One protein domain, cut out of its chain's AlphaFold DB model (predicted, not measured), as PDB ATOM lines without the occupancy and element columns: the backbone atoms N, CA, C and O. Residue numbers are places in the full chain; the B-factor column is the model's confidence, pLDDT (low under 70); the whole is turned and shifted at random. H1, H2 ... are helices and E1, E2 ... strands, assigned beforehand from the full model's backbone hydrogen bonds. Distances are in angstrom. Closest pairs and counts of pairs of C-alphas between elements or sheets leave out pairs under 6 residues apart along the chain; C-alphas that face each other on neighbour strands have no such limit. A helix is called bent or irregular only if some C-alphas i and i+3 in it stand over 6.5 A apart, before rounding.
ATOM      1  N   ALA A 315      45.018 -43.598  43.425       95.69
ATOM      2  CA  ALA A 315      43.968 -44.576  43.140       95.69
ATOM      3  C   ALA A 315      42.690 -43.948  42.544       95.69
ATOM      4  O   ALA A 315      42.021 -44.600  41.741       95.69
ATOM      5  N   ALA A 316      42.359 -42.701  42.902       96.56
ATOM      6  CA  ALA A 316      41.204 -41.994  42.346       96.56
ATOM      7  C   ALA A 316      41.408 -41.706  40.851       96.56
ATOM      8  O   ALA A 316      40.557 -42.045  40.028       96.56
ATOM      9  N   GLY A 317      42.585 -41.197  40.472       96.38
ATOM     10  CA  GLY A 317      42.929 -40.989  39.064       96.38
ATOM     11  C   GLY A 317      42.964 -42.285  38.254       96.38
ATOM     12  O   GLY A 317      42.500 -42.316  37.114       96.38
ATOM     13  N   ALA A 318      43.425 -43.391  38.849       95.38
ATOM     14  CA  ALA A 318      43.360 -44.709  38.217       95.38
ATOM     15  C   ALA A 318      41.921 -45.157  37.925       95.38
ATOM     16  O   ALA A 318      41.637 -45.622  36.820       95.38
ATOM     17  N   ARG A 319      40.994 -44.975  38.874       96.94
ATOM     18  CA  ARG A 319      39.571 -45.292  38.670       96.94
ATOM     19  C   ARG A 319      38.934 -44.400  37.605       96.94
ATOM     20  O   ARG A 319      38.216 -44.915  36.749       96.94
ATOM     21  N   LEU A 320      39.260 -43.107  37.591       97.50
ATOM     22  CA  LEU A 320      38.799 -42.175  36.557       97.50
ATOM     23  C   LEU A 320      39.328 -42.539  35.166       97.50
ATOM     24  O   LEU A 320      38.563 -42.518  34.207       97.50
ATOM     25  N   LYS A 321      40.595 -42.960  35.044       96.25
ATOM     26  CA  LYS A 321      41.151 -43.461  33.777       96.25
ATOM     27  C   LYS A 321      40.380 -44.675  33.259       96.25
ATOM     28  O   LYS A 321      40.102 -44.755  32.065       96.25
ATOM     29  N   VAL A 322      40.044 -45.622  34.138       96.38
ATOM     30  CA  VAL A 322      39.250 -46.801  33.758       96.38
ATOM     31  C   VAL A 322      37.860 -46.382  33.284       96.38
ATOM     32  O   VAL A 322      37.397 -46.876  32.259       96.38
ATOM     33  N   GLU A 323      37.210 -45.453  33.986       97.56
ATOM     34  CA  GLU A 323      35.883 -44.962  33.605       97.56
ATOM     35  C   GLU A 323      35.905 -44.219  32.263       97.56
ATOM     36  O   GLU A 323      35.050 -44.455  31.413       97.56
ATOM     37  N   LEU A 324      36.929 -43.398  32.019       97.38
ATOM     38  CA  LEU A 324      37.132 -42.714  30.742       97.38
ATOM     39  C   LEU A 324      37.396 -43.706  29.598       97.38
ATOM     40  O   LEU A 324      36.911 -43.520  28.483       97.38
ATOM     41  N   GLY A 325      38.117 -44.793  29.886       96.94
ATOM     42  CA  GLY A 325      38.295 -45.911  28.964       96.94
ATOM     43  C   GLY A 325      36.972 -46.601  28.625       96.94
ATOM     44  O   GLY A 325      36.689 -46.808  27.451       96.94
ATOM     45  N   ARG A 326      36.124 -46.901  29.621       97.19
ATOM     46  CA  ARG A 326      34.775 -47.455  29.381       97.19
ATOM     47  C   ARG A 326      33.930 -46.518  28.532       97.19
ATOM     48  O   ARG A 326      33.362 -46.946  27.534       97.19
ATOM     49  N   ARG A 327      33.941 -45.228  28.869       97.06
ATOM     50  CA  ARG A 327      33.231 -44.193  28.121       97.06
ATOM     51  C   ARG A 327      33.617 -44.183  26.641       97.06
ATOM     52  O   ARG A 327      32.743 -44.114  25.784       97.06
ATOM     53  N   LEU A 328      34.913 -44.280  26.343       97.19
ATOM     54  CA  LEU A 328      35.422 -44.356  24.972       97.19
ATOM     55  C   LEU A 328      34.934 -45.613  24.230       97.19
ATOM     56  O   LEU A 328      34.691 -45.551  23.027       97.19
ATOM     57  N   LEU A 329      34.788 -46.740  24.932       96.88
ATOM     58  CA  LEU A 329      34.318 -47.997  24.345       96.88
ATOM     59  C   LEU A 329      32.818 -47.982  24.018       96.88
ATOM     60  O   LEU A 329      32.410 -48.625  23.052       96.88
ATOM     61  N   ASP A 330      32.018 -47.243  24.787       96.62
ATOM     62  CA  ASP A 330      30.571 -47.109  24.576       96.62
ATOM     63  C   ASP A 330      30.221 -46.046  23.519       96.62
ATOM     64  O   ASP A 330      29.175 -46.123  22.864       96.62
ATOM     65  N   LEU A 331      31.125 -45.086  23.297       95.81
ATOM     66  CA  LEU A 331      30.917 -43.925  22.430       95.81
ATOM     67  C   LEU A 331      30.468 -44.252  20.989       95.81
ATOM     68  O   LEU A 331      29.560 -43.573  20.509       95.81
ATOM     69  N   PRO A 332      31.011 -45.265  20.280       95.75
ATOM     70  CA  PRO A 332      30.579 -45.554  18.912       95.75
ATOM     71  C   PRO A 332      29.094 -45.909  18.793       95.75
ATOM     72  O   PRO A 332      28.464 -45.566  17.791       95.75
ATOM     73  N   ASN A 333      28.539 -46.581  19.808       94.31
ATOM     74  CA  ASN A 333      27.125 -46.947  19.834       94.31
ATOM     75  C   ASN A 333      26.254 -45.709  20.060       94.31
ATOM     76  O   ASN A 333      25.240 -45.541  19.396       94.31
ATOM     77  N   GLU A 334      26.673 -44.810  20.950       94.44
ATOM     78  CA  GLU A 334      25.927 -43.582  21.234       94.44
ATOM     79  C   GLU A 334      25.964 -42.566  20.097       94.44
ATOM     80  O   GLU A 334      24.972 -41.882  19.851       94.44
ATOM     81  N   LEU A 335      27.096 -42.471  19.396       94.50
ATOM     82  CA  LEU A 335      27.221 -41.631  18.208       94.50
ATOM     83  C   LEU A 335      26.489 -42.227  16.998       94.50
ATOM     84  O   LEU A 335      26.354 -41.549  15.986       94.50
ATOM     85  N   ASN A 336      26.012 -43.476  17.076       94.56
ATOM     86  CA  ASN A 336      25.529 -44.236  15.921       94.56
ATOM     87  C   ASN A 336      26.560 -44.239  14.778       94.56
ATOM     88  O   ASN A 336      26.216 -44.112  13.604       94.56
ATOM     89  N   ALA A 337      27.845 -44.389  15.125       95.06
ATOM     90  CA  ALA A 337      28.953 -44.336  14.169       95.06
ATOM     91  C   ALA A 337      28.897 -45.468  13.126       95.06
ATOM     92  O   ALA A 337      29.526 -45.381  12.075       95.06
ATOM     93  N   PHE A 338      28.138 -46.530  13.405       94.50
ATOM     94  CA  PHE A 338      27.964 -47.685  12.529       94.50
ATOM     95  C   PHE A 338      26.485 -47.865  12.171       94.50
ATOM     96  O   PHE A 338      25.817 -48.737  12.737       94.50
ATOM     97  N   PRO A 339      25.945 -47.038  11.259       90.69
ATOM     98  CA  PRO A 339      24.565 -47.179  10.828       90.69
ATOM     99  C   PRO A 339      24.318 -48.534  10.139       90.69
ATOM    100  O   PRO A 339      25.222 -49.078   9.495       90.69
ATOM    101  N   PRO A 340      23.091 -49.085  10.219       88.62
ATOM    102  CA  PRO A 340      22.724 -50.280   9.469       88.62
ATOM    103  C   PRO A 340      22.845 -50.041   7.957       88.62
ATOM    104  O   PRO A 340      22.714 -48.914   7.472       88.62
ATOM    105  N   ALA A 341      23.085 -51.120   7.205       84.69
ATOM    106  CA  ALA A 341      23.235 -51.068   5.754       84.69
ATOM    107  C   ALA A 341      22.048 -50.328   5.105       84.69
ATOM    108  O   ALA A 341      20.898 -50.720   5.287       84.69
ATOM    109  N   GLY A 342      22.338 -49.250   4.370       81.81
ATOM    110  CA  GLY A 342      21.335 -48.390   3.726       81.81
ATOM    111  C   GLY A 342      21.158 -47.005   4.362       81.81
ATOM    112  O   GLY A 342      20.545 -46.140   3.746       81.81
ATOM    113  N   SER A 343      21.732 -46.761   5.542       84.00
ATOM    114  CA  SER A 343      21.766 -45.441   6.183       84.00
ATOM    115  C   SER A 343      23.115 -44.750   5.934       84.00
ATOM    116  O   SER A 343      24.170 -45.299   6.244       84.00
ATOM    117  N   SER A 344      23.098 -43.543   5.366       74.44
ATOM    118  CA  SER A 344      24.282 -42.829   4.860       74.44
ATOM    119  C   SER A 344      24.927 -41.842   5.847       74.44
ATOM    120  O   SER A 344      25.594 -40.900   5.424       74.44
ATOM    121  N   SER A 345      24.774 -42.023   7.163       77.38
ATOM    122  CA  SER A 345      25.367 -41.107   8.149       77.38
ATOM    123  C   SER A 345      26.881 -41.325   8.312       77.38
ATOM    124  O   SER A 345      27.335 -41.953   9.266       77.38
ATOM    125  N   THR A 346      27.683 -40.795   7.386       84.31
ATOM    126  CA  THR A 346      29.156 -40.847   7.462       84.31
ATOM    127  C   THR A 346      29.730 -39.904   8.523       84.31
ATOM    128  O   THR A 346      30.772 -40.199   9.094       84.31
ATOM    129  N   GLY A 347      29.019 -38.820   8.861       94.12
ATOM    130  CA  GLY A 347      29.523 -37.780   9.768       94.12
ATOM    131  C   GLY A 347      29.907 -38.281  11.166       94.12
ATOM    132  O   GLY A 347      30.986 -37.960  11.647       94.12
ATOM    133  N   ALA A 348      29.078 -39.122  11.794       94.62
ATOM    134  CA  ALA A 348      29.370 -39.668  13.126       94.62
ATOM    135  C   ALA A 348      30.566 -40.636  13.128       94.62
ATOM    136  O   ALA A 348      31.309 -40.734  14.105       94.62
ATOM    137  N   TYR A 349      30.756 -41.360  12.021       95.69
ATOM    138  CA  TYR A 349      31.906 -42.234  11.838       95.69
ATOM    139  C   TYR A 349      33.198 -41.422  11.704       95.69
ATOM    140  O   TYR A 349      34.197 -41.744  12.346       95.69
ATOM    141  N   ASP A 350      33.169 -40.356  10.902       96.00
ATOM    142  CA  ASP A 350      34.317 -39.472  10.707       96.00
ATOM    143  C   ASP A 350      34.661 -38.718  12.007       96.00
ATOM    144  O   ASP A 350      35.830 -38.654  12.384       96.00
ATOM    145  N   GLU A 351      33.656 -38.272  12.772       95.94
ATOM    146  CA  GLU A 351      33.842 -37.678  14.106       95.94
ATOM    147  C   GLU A 351      34.521 -38.653  15.086       95.94
ATOM    148  O   GLU A 351      35.459 -38.277  15.796       95.94
ATOM    149  N   LEU A 352      34.102 -39.925  15.099       97.00
ATOM    150  CA  LEU A 352      34.744 -40.964  15.907       97.00
ATOM    151  C   LEU A 352      36.202 -41.187  15.482       97.00
ATOM    152  O   LEU A 352      37.078 -41.307  16.343       97.00
ATOM    153  N   VAL A 353      36.477 -41.242  14.174       97.31
ATOM    154  CA  VAL A 353      37.840 -41.385  13.641       97.31
ATOM    155  C   VAL A 353      38.711 -40.210  14.085       97.31
ATOM    156  O   VAL A 353      39.806 -40.440  14.600       97.31
ATOM    157  N   ASP A 354      38.219 -38.977  13.965       96.56
ATOM    158  CA  ASP A 354      38.937 -37.762  14.359       96.56
ATOM    159  C   ASP A 354      39.221 -37.701  15.864       96.56
ATOM    160  O   ASP A 354      40.313 -37.286  16.286       96.56
ATOM    161  N   LEU A 355      38.259 -38.136  16.681       96.62
ATOM    162  CA  LEU A 355      38.405 -38.260  18.127       96.62
ATOM    163  C   LEU A 355      39.459 -39.307  18.474       96.62
ATOM    164  O   LEU A 355      40.437 -38.982  19.150       96.62
ATOM    165  N   MET A 356      39.316 -40.540  17.982       97.25
ATOM    166  CA  MET A 356      40.239 -41.635  18.294       97.25
ATOM    167  C   MET A 356      41.655 -41.360  17.778       97.25
ATOM    168  O   MET A 356      42.637 -41.692  18.444       97.25
ATOM    169  N   ALA A 357      41.778 -40.691  16.630       96.56
ATOM    170  CA  ALA A 357      43.057 -40.267  16.080       96.56
ATOM    171  C   ALA A 357      43.799 -39.285  16.997       96.56
ATOM    172  O   ALA A 357      45.026 -39.311  17.041       96.56
ATOM    173  N   SER A 358      43.094 -38.475  17.787       94.88
ATOM    174  CA  SER A 358      43.717 -37.520  18.714       94.88
ATOM    175  C   SER A 358      44.209 -38.116  20.038       94.88
ATOM    176  O   SER A 358      44.933 -37.453  20.776       94.88
ATOM    177  N   LEU A 359      43.829 -39.356  20.351       95.19
ATOM    178  CA  LEU A 359      44.136 -39.975  21.638       95.19
ATOM    179  C   LEU A 359      45.625 -40.339  21.776       95.19
ATOM    180  O   LEU A 359      46.291 -40.637  20.780       95.19
ATOM    181  N   PRO A 360      46.167 -40.428  23.004       93.75
ATOM    182  CA  PRO A 360      47.458 -41.071  23.227       93.75
ATOM    183  C   PRO A 360      47.469 -42.490  22.648       93.75
ATOM    184  O   PRO A 360      46.472 -43.208  22.721       93.75
ATOM    185  N   PHE A 361      48.605 -42.933  22.110       94.88
ATOM    186  CA  PHE A 361      48.687 -44.259  21.485       94.88
ATOM    187  C   PHE A 361      48.358 -45.403  22.430       94.88
ATOM    188  O   PHE A 361      47.646 -46.307  22.023       94.88
ATOM    189  N   GLU A 362      48.805 -45.348  23.684       94.38
ATOM    190  CA  GLU A 362      48.489 -46.401  24.656       94.38
ATOM    191  C   GLU A 362      46.980 -46.502  24.915       94.38
ATOM    192  O   GLU A 362      46.437 -47.597  25.054       94.38
ATOM    193  N   VAL A 363      46.280 -45.363  24.915       95.50
ATOM    194  CA  VAL A 363      44.820 -45.306  25.061       95.50
ATOM    195  C   VAL A 363      44.143 -45.874  23.817       95.50
ATOM    196  O   VAL A 363      43.284 -46.743  23.934       95.50
ATOM    197  N   LEU A 364      44.558 -45.422  22.630       97.00
ATOM    198  CA  LEU A 364      44.031 -45.896  21.353       97.00
ATOM    199  C   LEU A 364      44.237 -47.407  21.182       97.00
ATOM    200  O   LEU A 364      43.304 -48.116  20.815       97.00
ATOM    201  N   LYS A 365      45.444 -47.895  21.475       97.00
ATOM    202  CA  LYS A 365      45.806 -49.310  21.433       97.00
ATOM    203  C   LYS A 365      44.911 -50.116  22.366       97.00
ATOM    204  O   LYS A 365      44.245 -51.038  21.914       97.00
ATOM    205  N   THR A 366      44.833 -49.719  23.637       96.25
ATOM    206  CA  THR A 366      43.986 -50.392  24.635       96.25
ATOM    207  C   THR A 366      42.519 -50.423  24.195       96.25
ATOM    208  O   THR A 366      41.854 -51.442  24.357       96.25
ATOM    209  N   ALA A 367      42.010 -49.333  23.613       96.88
ATOM    210  CA  ALA A 367      40.635 -49.258  23.131       96.88
ATOM    211  C   ALA A 367      40.384 -50.178  21.922       96.88
ATOM    212  O   ALA A 367      39.427 -50.948  21.938       96.88
ATOM    213  N   LEU A 368      41.249 -50.137  20.902       97.06
ATOM    214  CA  LEU A 368      41.111 -50.957  19.693       97.06
ATOM    215  C   LEU A 368      41.318 -52.453  19.966       97.06
ATOM    216  O   LEU A 368      40.616 -53.282  19.393       97.06
ATOM    217  N   GLU A 369      42.248 -52.814  20.846       96.31
ATOM    218  CA  GLU A 369      42.536 -54.215  21.185       96.31
ATOM    219  C   GLU A 369      41.502 -54.804  22.164       96.31
ATOM    220  O   GLU A 369      41.401 -56.021  22.313       96.31
ATOM    221  N   SER A 370      40.679 -53.967  22.808       96.44
ATOM    222  CA  SER A 370      39.674 -54.413  23.778       96.44
ATOM    223  C   SER A 370      38.555 -55.228  23.127       96.44
ATOM    224  O   SER A 370      37.883 -54.786  22.194       96.44
ATOM    225  N   THR A 371      38.263 -56.412  23.662       94.44
ATOM    226  CA  THR A 371      37.103 -57.220  23.240       94.44
ATOM    227  C   THR A 371      35.771 -56.559  23.599       94.44
ATOM    228  O   THR A 371      34.765 -56.815  22.945       94.44
ATOM    229  N   SER A 372      35.762 -55.651  24.581       95.69
ATOM    230  CA  SER A 372      34.581 -54.865  24.950       95.69
ATOM    231  C   SER A 372      34.233 -53.779  23.926       95.69
ATOM    232  O   SER A 372      33.141 -53.223  23.998       95.69
ATOM    233  N   PHE A 373      35.114 -53.493  22.959       95.19
ATOM    234  CA  PHE A 373      34.848 -52.540  21.882       95.19
ATOM    235  C   PHE A 373      33.887 -53.134  20.841       95.19
ATOM    236  O   PHE A 373      34.293 -53.770  19.863       95.19
ATOM    237  N   LYS A 374      32.582 -52.989  21.078       91.50
ATOM    238  CA  LYS A 374      31.539 -53.579  20.231       91.50
ATOM    239  C   LYS A 374      31.397 -52.788  18.932       91.50
ATOM    240  O   LYS A 374      30.855 -51.690  18.936       91.50
ATOM    241  N   ILE A 375      31.852 -53.377  17.828       93.69
ATOM    242  CA  ILE A 375      31.649 -52.854  16.474       93.69
ATOM    243  C   ILE A 375      30.804 -53.865  15.688       93.69
ATOM    244  O   ILE A 375      31.125 -55.061  15.711       93.69
ATOM    245  N   PRO A 376      29.737 -53.428  14.992       92.19
ATOM    246  CA  PRO A 376      29.005 -54.283  14.059       92.19
ATOM    247  C   PRO A 376      29.958 -54.947  13.053       92.19
ATOM    248  O   PRO A 376      30.939 -54.357  12.637       92.19
ATOM    249  N   GLY A 377      29.748 -56.208  12.677       90.69
ATOM    250  CA  GLY A 377      30.666 -56.895  11.749       90.69
ATOM    251  C   GLY A 377      32.032 -57.306  12.333       90.69
ATOM    252  O   GLY A 377      32.888 -57.780  11.584       90.69
ATOM    253  N   GLY A 378      32.233 -57.177  13.649       93.31
ATOM    254  CA  GLY A 378      33.345 -57.793  14.377       93.31
ATOM    255  C   GLY A 378      34.725 -57.228  14.031       93.31
ATOM    256  O   GLY A 378      34.888 -56.037  13.749       93.31
ATOM    257  N   ASP A 379      35.745 -58.088  14.063       94.81
ATOM    258  CA  ASP A 379      37.149 -57.667  13.954       94.81
ATOM    259  C   ASP A 379      37.520 -57.082  12.587       94.81
ATOM    260  O   ASP A 379      38.429 -56.262  12.497       94.81
ATOM    261  N   LEU A 380      36.800 -57.435  11.516       94.56
ATOM    262  CA  LEU A 380      37.076 -56.902  10.178       94.56
ATOM    263  C   LEU A 380      36.705 -55.413  10.063       94.56
ATOM    264  O   LEU A 380      37.473 -54.615   9.514       94.56
ATOM    265  N   GLN A 381      35.553 -55.009  10.612       95.19
ATOM    266  CA  GLN A 381      35.179 -53.590  10.667       95.19
ATOM    267  C   GLN A 381      36.081 -52.817  11.627       95.19
ATOM    268  O   GLN A 381      36.502 -51.703  11.320       95.19
ATOM    269  N   ARG A 382      36.454 -53.435  12.751       96.25
ATOM    270  CA  ARG A 382      37.423 -52.877  13.697       96.25
ATOM    271  C   ARG A 382      38.794 -52.638  13.069       96.25
ATOM    272  O   ARG A 382      39.385 -51.583  13.283       96.25
ATOM    273  N   PHE A 383      39.280 -53.578  12.264       97.31
ATOM    274  CA  PHE A 383      40.519 -53.437  11.506       97.31
ATOM    275  C   PHE A 383      40.439 -52.261  10.526       97.31
ATOM    276  O   PHE A 383      41.330 -51.413  10.505       97.31
ATOM    277  N   SER A 384      39.333 -52.164   9.783       97.00
ATOM    278  CA  SER A 384      39.088 -51.072   8.830       97.00
ATOM    279  C   SER A 384      39.024 -49.704   9.524       97.00
ATOM    280  O   SER A 384      39.614 -48.736   9.045       97.00
ATOM    281  N   LEU A 385      38.366 -49.625  10.688       97.44
ATOM    282  CA  LEU A 385      38.368 -48.436  11.543       97.44
ATOM    283  C   LEU A 385      39.793 -48.081  11.983       97.44
ATOM    284  O   LEU A 385      40.217 -46.938  11.823       97.44
ATOM    285  N   GLY A 386      40.548 -49.056  12.491       98.00
ATOM    286  CA  GLY A 386      41.934 -48.853  12.901       98.00
ATOM    287  C   GLY A 386      42.800 -48.291  11.769       98.00
ATOM    288  O   GLY A 386      43.558 -47.346  11.988       98.00
ATOM    289  N   GLN A 387      42.669 -48.825  10.549       98.19
ATOM    290  CA  GLN A 387      43.390 -48.317   9.379       98.19
ATOM    291  C   GLN A 387      43.067 -46.846   9.099       98.19
ATOM    292  O   GLN A 387      43.981 -46.054   8.862       98.19
ATOM    293  N   LYS A 388      41.787 -46.459   9.172       98.06
ATOM    294  CA  LYS A 388      41.374 -45.062   8.989       98.06
ATOM    295  C   LYS A 388      41.897 -44.147  10.094       98.06
ATOM    296  O   LYS A 388      42.381 -43.063   9.784       98.06
ATOM    297  N   ILE A 389      41.886 -44.590  11.352       97.94
ATOM    298  CA  ILE A 389      42.452 -43.829  12.477       97.94
ATOM    299  C   ILE A 389      43.956 -43.593  12.274       97.94
ATOM    300  O   ILE A 389      44.433 -42.469  12.426       97.94
ATOM    301  N   VAL A 390      44.712 -44.626  11.893       97.56
ATOM    302  CA  VAL A 390      46.154 -44.505  11.610       97.56
ATOM    303  C   VAL A 390      46.413 -43.572  10.423       97.56
ATOM    304  O   VAL A 390      47.339 -42.757  10.470       97.56
ATOM    305  N   ALA A 391      45.589 -43.642   9.375       97.12
ATOM    306  CA  ALA A 391      45.669 -42.720   8.247       97.12
ATOM    307  C   ALA A 391      45.398 -41.266   8.679       97.12
ATOM    308  O   ALA A 391      46.190 -40.384   8.349       97.12
ATOM    309  N   ALA A 392      44.359 -41.019   9.483       96.56
ATOM    310  CA  ALA A 392      44.039 -39.696  10.021       96.56
ATOM    311  C   ALA A 392      45.176 -39.134  10.896       96.56
ATOM    312  O   ALA A 392      45.584 -37.985  10.730       96.56
ATOM    313  N   ARG A 393      45.783 -39.963  11.758       95.38
ATOM    314  CA  ARG A 393      46.961 -39.590  12.568       95.38
ATOM    315  C   ARG A 393      48.162 -39.204  11.717       95.38
ATOM    316  O   ARG A 393      48.855 -38.235  12.024       95.38
ATOM    317  N   ARG A 394      48.400 -39.938  10.625       94.50
ATOM    318  CA  ARG A 394      49.446 -39.605   9.651       94.50
ATOM    319  C   ARG A 394      49.172 -38.256   8.985       94.50
ATOM    320  O   ARG A 394      50.103 -37.466   8.849       94.50
ATOM    321  N   SER A 395      47.920 -37.980   8.623       94.50
ATOM    322  CA  SER A 395      47.506 -36.693   8.058       94.50
ATOM    323  C   SER A 395      47.695 -35.537   9.043       94.50
ATOM    324  O   SER A 395      48.209 -34.498   8.642       94.50
ATOM    325  N   PHE A 396      47.383 -35.723  10.333       90.88
ATOM    326  CA  PHE A 396      47.633 -34.711  11.370       90.88
ATOM    327  C   PHE A 396      49.124 -34.414  11.570       90.88
ATOM    328  O   PHE A 396      49.512 -33.258  11.712       90.88
ATOM    329  N   ALA A 397      49.981 -35.436  11.539       89.50
ATOM    330  CA  ALA A 397      51.426 -35.222  11.609       89.50
ATOM    331  C   ALA A 397      51.954 -34.475  10.369       89.50
ATOM    332  O   ALA A 397      52.781 -33.570  10.489       89.50
ATOM    333  N   ALA A 398      51.448 -34.825   9.181       90.88
ATOM    334  CA  ALA A 398      51.828 -34.178   7.930       90.88
ATOM    335  C   ALA A 398      51.390 -32.706   7.877       90.88
ATOM    336  O   ALA A 398      52.185 -31.857   7.473       90.88
ATOM    337  N   SER A 399      50.171 -32.383   8.324       92.06
ATOM    338  CA  SER A 399      49.676 -31.001   8.365       92.06
ATOM    339  C   SER A 399      50.413 -30.134   9.388       92.06
ATOM    340  O   SER A 399      50.566 -28.937   9.168       92.06
ATOM    341  N   ALA A 400      50.951 -30.732  10.454       89.12
ATOM    342  CA  ALA A 400      51.840 -30.057  11.397       89.12
ATOM    343  C   ALA A 400      53.263 -29.811  10.843       89.12
ATOM    344  O   ALA A 400      54.118 -29.287  11.555       89.12
ATOM    345  N   GLY A 401      53.560 -30.217   9.598       89.44
ATOM    346  CA  GLY A 401      54.872 -30.037   8.964       89.44
ATOM    347  C   GLY A 401      55.995 -30.871   9.592       89.44
ATOM    348  O   GLY A 401      57.169 -30.657   9.288       89.44
ATOM    349  N   ARG A 402      55.664 -31.829  10.469       77.62
ATOM    350  CA  ARG A 402      56.645 -32.653  11.180       77.62
ATOM    351  C   ARG A 402      56.657 -34.067  10.601       77.62
ATOM    352  O   ARG A 402      55.628 -34.740  10.595       77.62
ATOM    353  N   PRO A 403      57.813 -34.580  10.143       80.06
ATOM    354  CA  PRO A 403      57.897 -35.977   9.744       80.06
ATOM    355  C   PRO A 403      57.624 -36.864  10.972       80.06
ATOM    356  O   PRO A 403      58.294 -36.688  11.996       80.06
ATOM    357  N   PRO A 404      56.684 -37.825  10.898       80.00
ATOM    358  CA  PRO A 404      56.327 -38.646  12.044       80.00
ATOM    359  C   PRO A 404      57.548 -39.432  12.540       80.00
ATOM    360  O   PRO A 404      58.216 -40.134  11.776       80.00
ATOM    361  N   VAL A 405      57.845 -39.296  13.834       85.81
ATOM    362  CA  VAL A 405      58.925 -40.034  14.518       85.81
ATOM    363  C   VAL A 405      58.588 -41.528  14.608       85.81
ATOM    364  O   VAL A 405      59.474 -42.388  14.611       85.81
ATOM    365  N   TRP A 406      57.294 -41.831  14.642       90.06
ATOM    366  CA  TRP A 406      56.742 -43.160  14.833       90.06
ATOM    367  C   TRP A 406      55.886 -43.564  13.639       90.06
ATOM    368  O   TRP A 406      55.111 -42.768  13.118       90.06
ATOM    369  N   GLU A 407      56.023 -44.815  13.225       93.44
ATOM    370  CA  GLU A 407      55.163 -45.451  12.241       93.44
ATOM    371  C   GLU A 407      54.188 -46.374  12.968       93.44
ATOM    372  O   GLU A 407      54.599 -47.278  13.702       93.44
ATOM    373  N   GLU A 408      52.897 -46.116  12.792       96.38
ATOM    374  CA  GLU A 408      51.817 -46.897  13.386       96.38
ATOM    375  C   GLU A 408      51.181 -47.783  12.314       96.38
ATOM    376  O   GLU A 408      50.992 -47.345  11.179       96.38
ATOM    377  N   ASN A 409      50.879 -49.032  12.667       97.38
ATOM    378  CA  ASN A 409      50.292 -50.025  11.772       97.38
ATOM    379  C   ASN A 409      49.234 -50.846  12.510       97.38
ATOM    380  O   ASN A 409      49.408 -51.183  13.681       97.38
ATOM    381  N   VAL A 410      48.163 -51.200  11.803       97.88
ATOM    382  CA  VAL A 410      47.110 -52.090  12.308       97.88
ATOM    383  C   VAL A 410      47.301 -53.465  11.696       97.88
ATOM    384  O   VAL A 410      47.504 -53.580  10.489       97.88
ATOM    385  N   VAL A 411      47.241 -54.504  12.522       97.12
ATOM    386  CA  VAL A 411      47.395 -55.899  12.105       97.12
ATOM    387  C   VAL A 411      46.152 -56.677  12.505       97.12
ATOM    388  O   VAL A 411      45.634 -56.501  13.604       97.12
ATOM    389  N   LEU A 412      45.688 -57.546  11.611       96.50
ATOM    390  CA  LEU A 412      44.660 -58.534  11.902       96.50
ATOM    391  C   LEU A 412      45.354 -59.869  12.174       96.50
ATOM    392  O   LEU A 412      46.047 -60.400  11.307       96.50
ATOM    393  N   GLN A 413      45.225 -60.373  13.394       93.56
ATOM    394  CA  GLN A 413      45.813 -61.634  13.822       93.56
ATOM    395  C   GLN A 413      44.758 -62.731  13.750       93.56
ATOM    396  O   GLN A 413      43.666 -62.587  14.295       93.56
ATOM    397  N   PHE A 414      45.108 -63.845  13.115       91.50
ATOM    398  CA  PHE A 414      44.270 -65.034  13.059       91.50
ATOM    399  C   PHE A 414      44.928 -66.154  13.868       91.50
ATOM    400  O   PHE A 414      46.107 -66.442  13.676       91.50
ATOM    401  N   GLY A 415      44.165 -66.812  14.744       73.56
ATOM    402  CA  GLY A 415      44.501 -68.164  15.201       73.56
ATOM    403  C   GLY A 415      45.628 -68.305  16.229       73.56
ATOM    404  O   GLY A 415      46.192 -69.390  16.331       73.56
ATOM    405  N   ALA A 416      45.940 -67.278  17.025       66.31
ATOM    406  CA  ALA A 416      47.008 -67.379  18.029       66.31
ATOM    407  C   ALA A 416      46.758 -68.456  19.115       66.31
ATOM    408  O   ALA A 416      47.721 -68.999  19.643       66.31
ATOM    409  N   ASN A 417      45.494 -68.821  19.404       67.81
ATOM    410  CA  ASN A 417      45.135 -69.733  20.508       67.81
ATOM    411  C   ASN A 417      44.257 -70.940  20.101       67.81
ATOM    412  O   ASN A 417      43.568 -71.509  20.945       67.81
ATOM    413  N   GLY A 418      44.221 -71.336  18.823       71.00
ATOM    414  CA  GLY A 418      43.424 -72.493  18.368       71.00
ATOM    415  C   GLY A 418      41.895 -72.312  18.424       71.00
ATOM    416  O   GLY A 418      41.158 -73.115  17.862       71.00
ATOM    417  N   THR A 419      41.405 -71.231  19.030       67.38
ATOM    418  CA  THR A 419      40.049 -70.715  18.847       67.38
ATOM    419  C   THR A 419      40.012 -69.842  17.598       67.38
ATOM    420  O   THR A 419      40.901 -69.015  17.396       67.38
ATOM    421  N   SER A 420      38.974 -69.981  16.768       75.88
ATOM    422  CA  SER A 420      38.745 -69.207  15.532       75.88
ATOM    423  C   SER A 420      38.481 -67.702  15.755       75.88
ATOM    424  O   SER A 420      37.761 -67.075  14.982       75.88
ATOM    425  N   SER A 421      39.021 -67.112  16.822       82.81
ATOM    426  CA  SER A 421      38.942 -65.688  17.126       82.81
ATOM    427  C   SER A 421      40.004 -64.930  16.334       82.81
ATOM    428  O   SER A 421      41.204 -65.194  16.474       82.81
ATOM    429  N   SER A 422      39.554 -63.988  15.513       89.38
ATOM    430  CA  SER A 422      40.409 -62.931  14.985       89.38
ATOM    431  C   SER A 422      40.665 -61.898  16.090       89.38
ATOM    432  O   SER A 422      39.902 -61.808  17.049       89.38
ATOM    433  N   ALA A 423      41.764 -61.156  16.010       93.06
ATOM    434  CA  ALA A 423      42.043 -60.047  16.917       93.06
ATOM    435  C   ALA A 423      42.733 -58.912  16.160       93.06
ATOM    436  O   ALA A 423      43.613 -59.140  15.329       93.06
ATOM    437  N   VAL A 424      42.345 -57.673  16.449       96.31
ATOM    438  CA  VAL A 424      42.994 -56.481  15.888       96.31
ATOM    439  C   VAL A 424      44.078 -56.023  16.850       96.31
ATOM    440  O   VAL A 424      43.778 -55.785  18.012       96.31
ATOM    441  N   GLY A 425      45.311 -55.885  16.361       96.31
ATOM    442  CA  GLY A 425      46.452 -55.354  17.108       96.31
ATOM    443  C   GLY A 425      46.940 -54.026  16.532       96.31
ATOM    444  O   GLY A 425      46.963 -53.849  15.310       96.31
ATOM    445  N   LEU A 426      47.364 -53.103  17.398       97.44
ATOM    446  CA  LEU A 426      47.957 -51.826  17.000       97.44
ATOM    447  C   LEU A 426      49.445 -51.791  17.375       97.44
ATOM    448  O   LEU A 426      49.836 -51.872  18.541       97.44
ATOM    449  N   LEU A 427      50.294 -51.639  16.361       97.00
ATOM    450  CA  LEU A 427      51.747 -51.626  16.490       97.00
ATOM    451  C   LEU A 427      52.292 -50.221  16.251       97.00
ATOM    452  O   LEU A 427      51.830 -49.505  15.364       97.00
ATOM    453  N   ARG A 428      53.335 -49.858  16.999       96.00
ATOM    454  CA  ARG A 428      54.101 -48.624  16.809       96.00
ATOM    455  C   ARG A 428      55.584 -48.952  16.746       96.00
ATOM    456  O   ARG A 428      56.132 -49.544  17.671       96.00
ATOM    457  N   LYS A 429      56.246 -48.542  15.664       94.88
ATOM    458  CA  LYS A 429      57.688 -48.711  15.452       94.88
ATOM    459  C   LYS A 429      58.347 -47.348  15.278       94.88
ATOM    460  O   LYS A 429      57.819 -46.480  14.591       94.88
ATOM    461  N   ARG A 430      59.517 -47.142  15.883       90.56
ATOM    462  CA  ARG A 430      60.304 -45.923  15.653       90.56
ATOM    463  C   ARG A 430      60.835 -45.930  14.222       90.56
ATOM    464  O   ARG A 430      61.453 -46.912  13.805       90.56
ATOM    465  N   LYS A 431      60.645 -44.837  13.485       87.06
ATOM    466  CA  LYS A 431      61.224 -44.697  12.147       87.06
ATOM    467  C   LYS A 431      62.729 -44.472  12.294       87.06
ATOM    468  O   LYS A 431      63.174 -43.402  12.707       87.06
TER     469      LYS A 431
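AT A GLANCE: This is residues 315 to 431 of the 442 residues of the protein "BQ5605_C005g03422 protein" of Microbotryum silenes-dioicae (UniProt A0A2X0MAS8). Helices H3 and H4 pack on the strand hairpin E1 E2, H2 crosses H4, and H1 touches H3 while its residues 315 to 320 stick out. The 117 printed residues include four named helices, then two antiparallel strands, a mixed class. The whole is compact: radius of gyration of the C-alphas 15.1 A, spans 38 by 37 by 36 A.

IN THESE COORDINATES: H1, residues 315 to 334, begins at C-alpha (43.968, -44.576, 43.140) and is irregular, C-alphas 329 and 332 being 7.0 A apart. H2 is 346 to 358, H3 361 to 369, H4 378 to 399, 31.9 A long, E1 406 to 414, and E2 422 to 430, ending at (60.304, -45.923, 15.653).

HOW THE PARTS SIT: H2 and H4 stand at a steep tilt of 65 degrees, their closest C-alphas, Ala 357 and Ile 389, 5.1 A apart. For H3 and E2 these are Lys 365 and Leu 426, 5.5 A. N 409 of E1 and O 427 of E2 are 2.9 A apart. Every O i to N i+4 pair is within hydrogen-bond range in H2, H3 and H4, 14 of 16 in H1.

THE WHOLE: The printed part has no cut. Link H1 to H2 is long. Residues 416, 417 and 419 have pLDDT under 70.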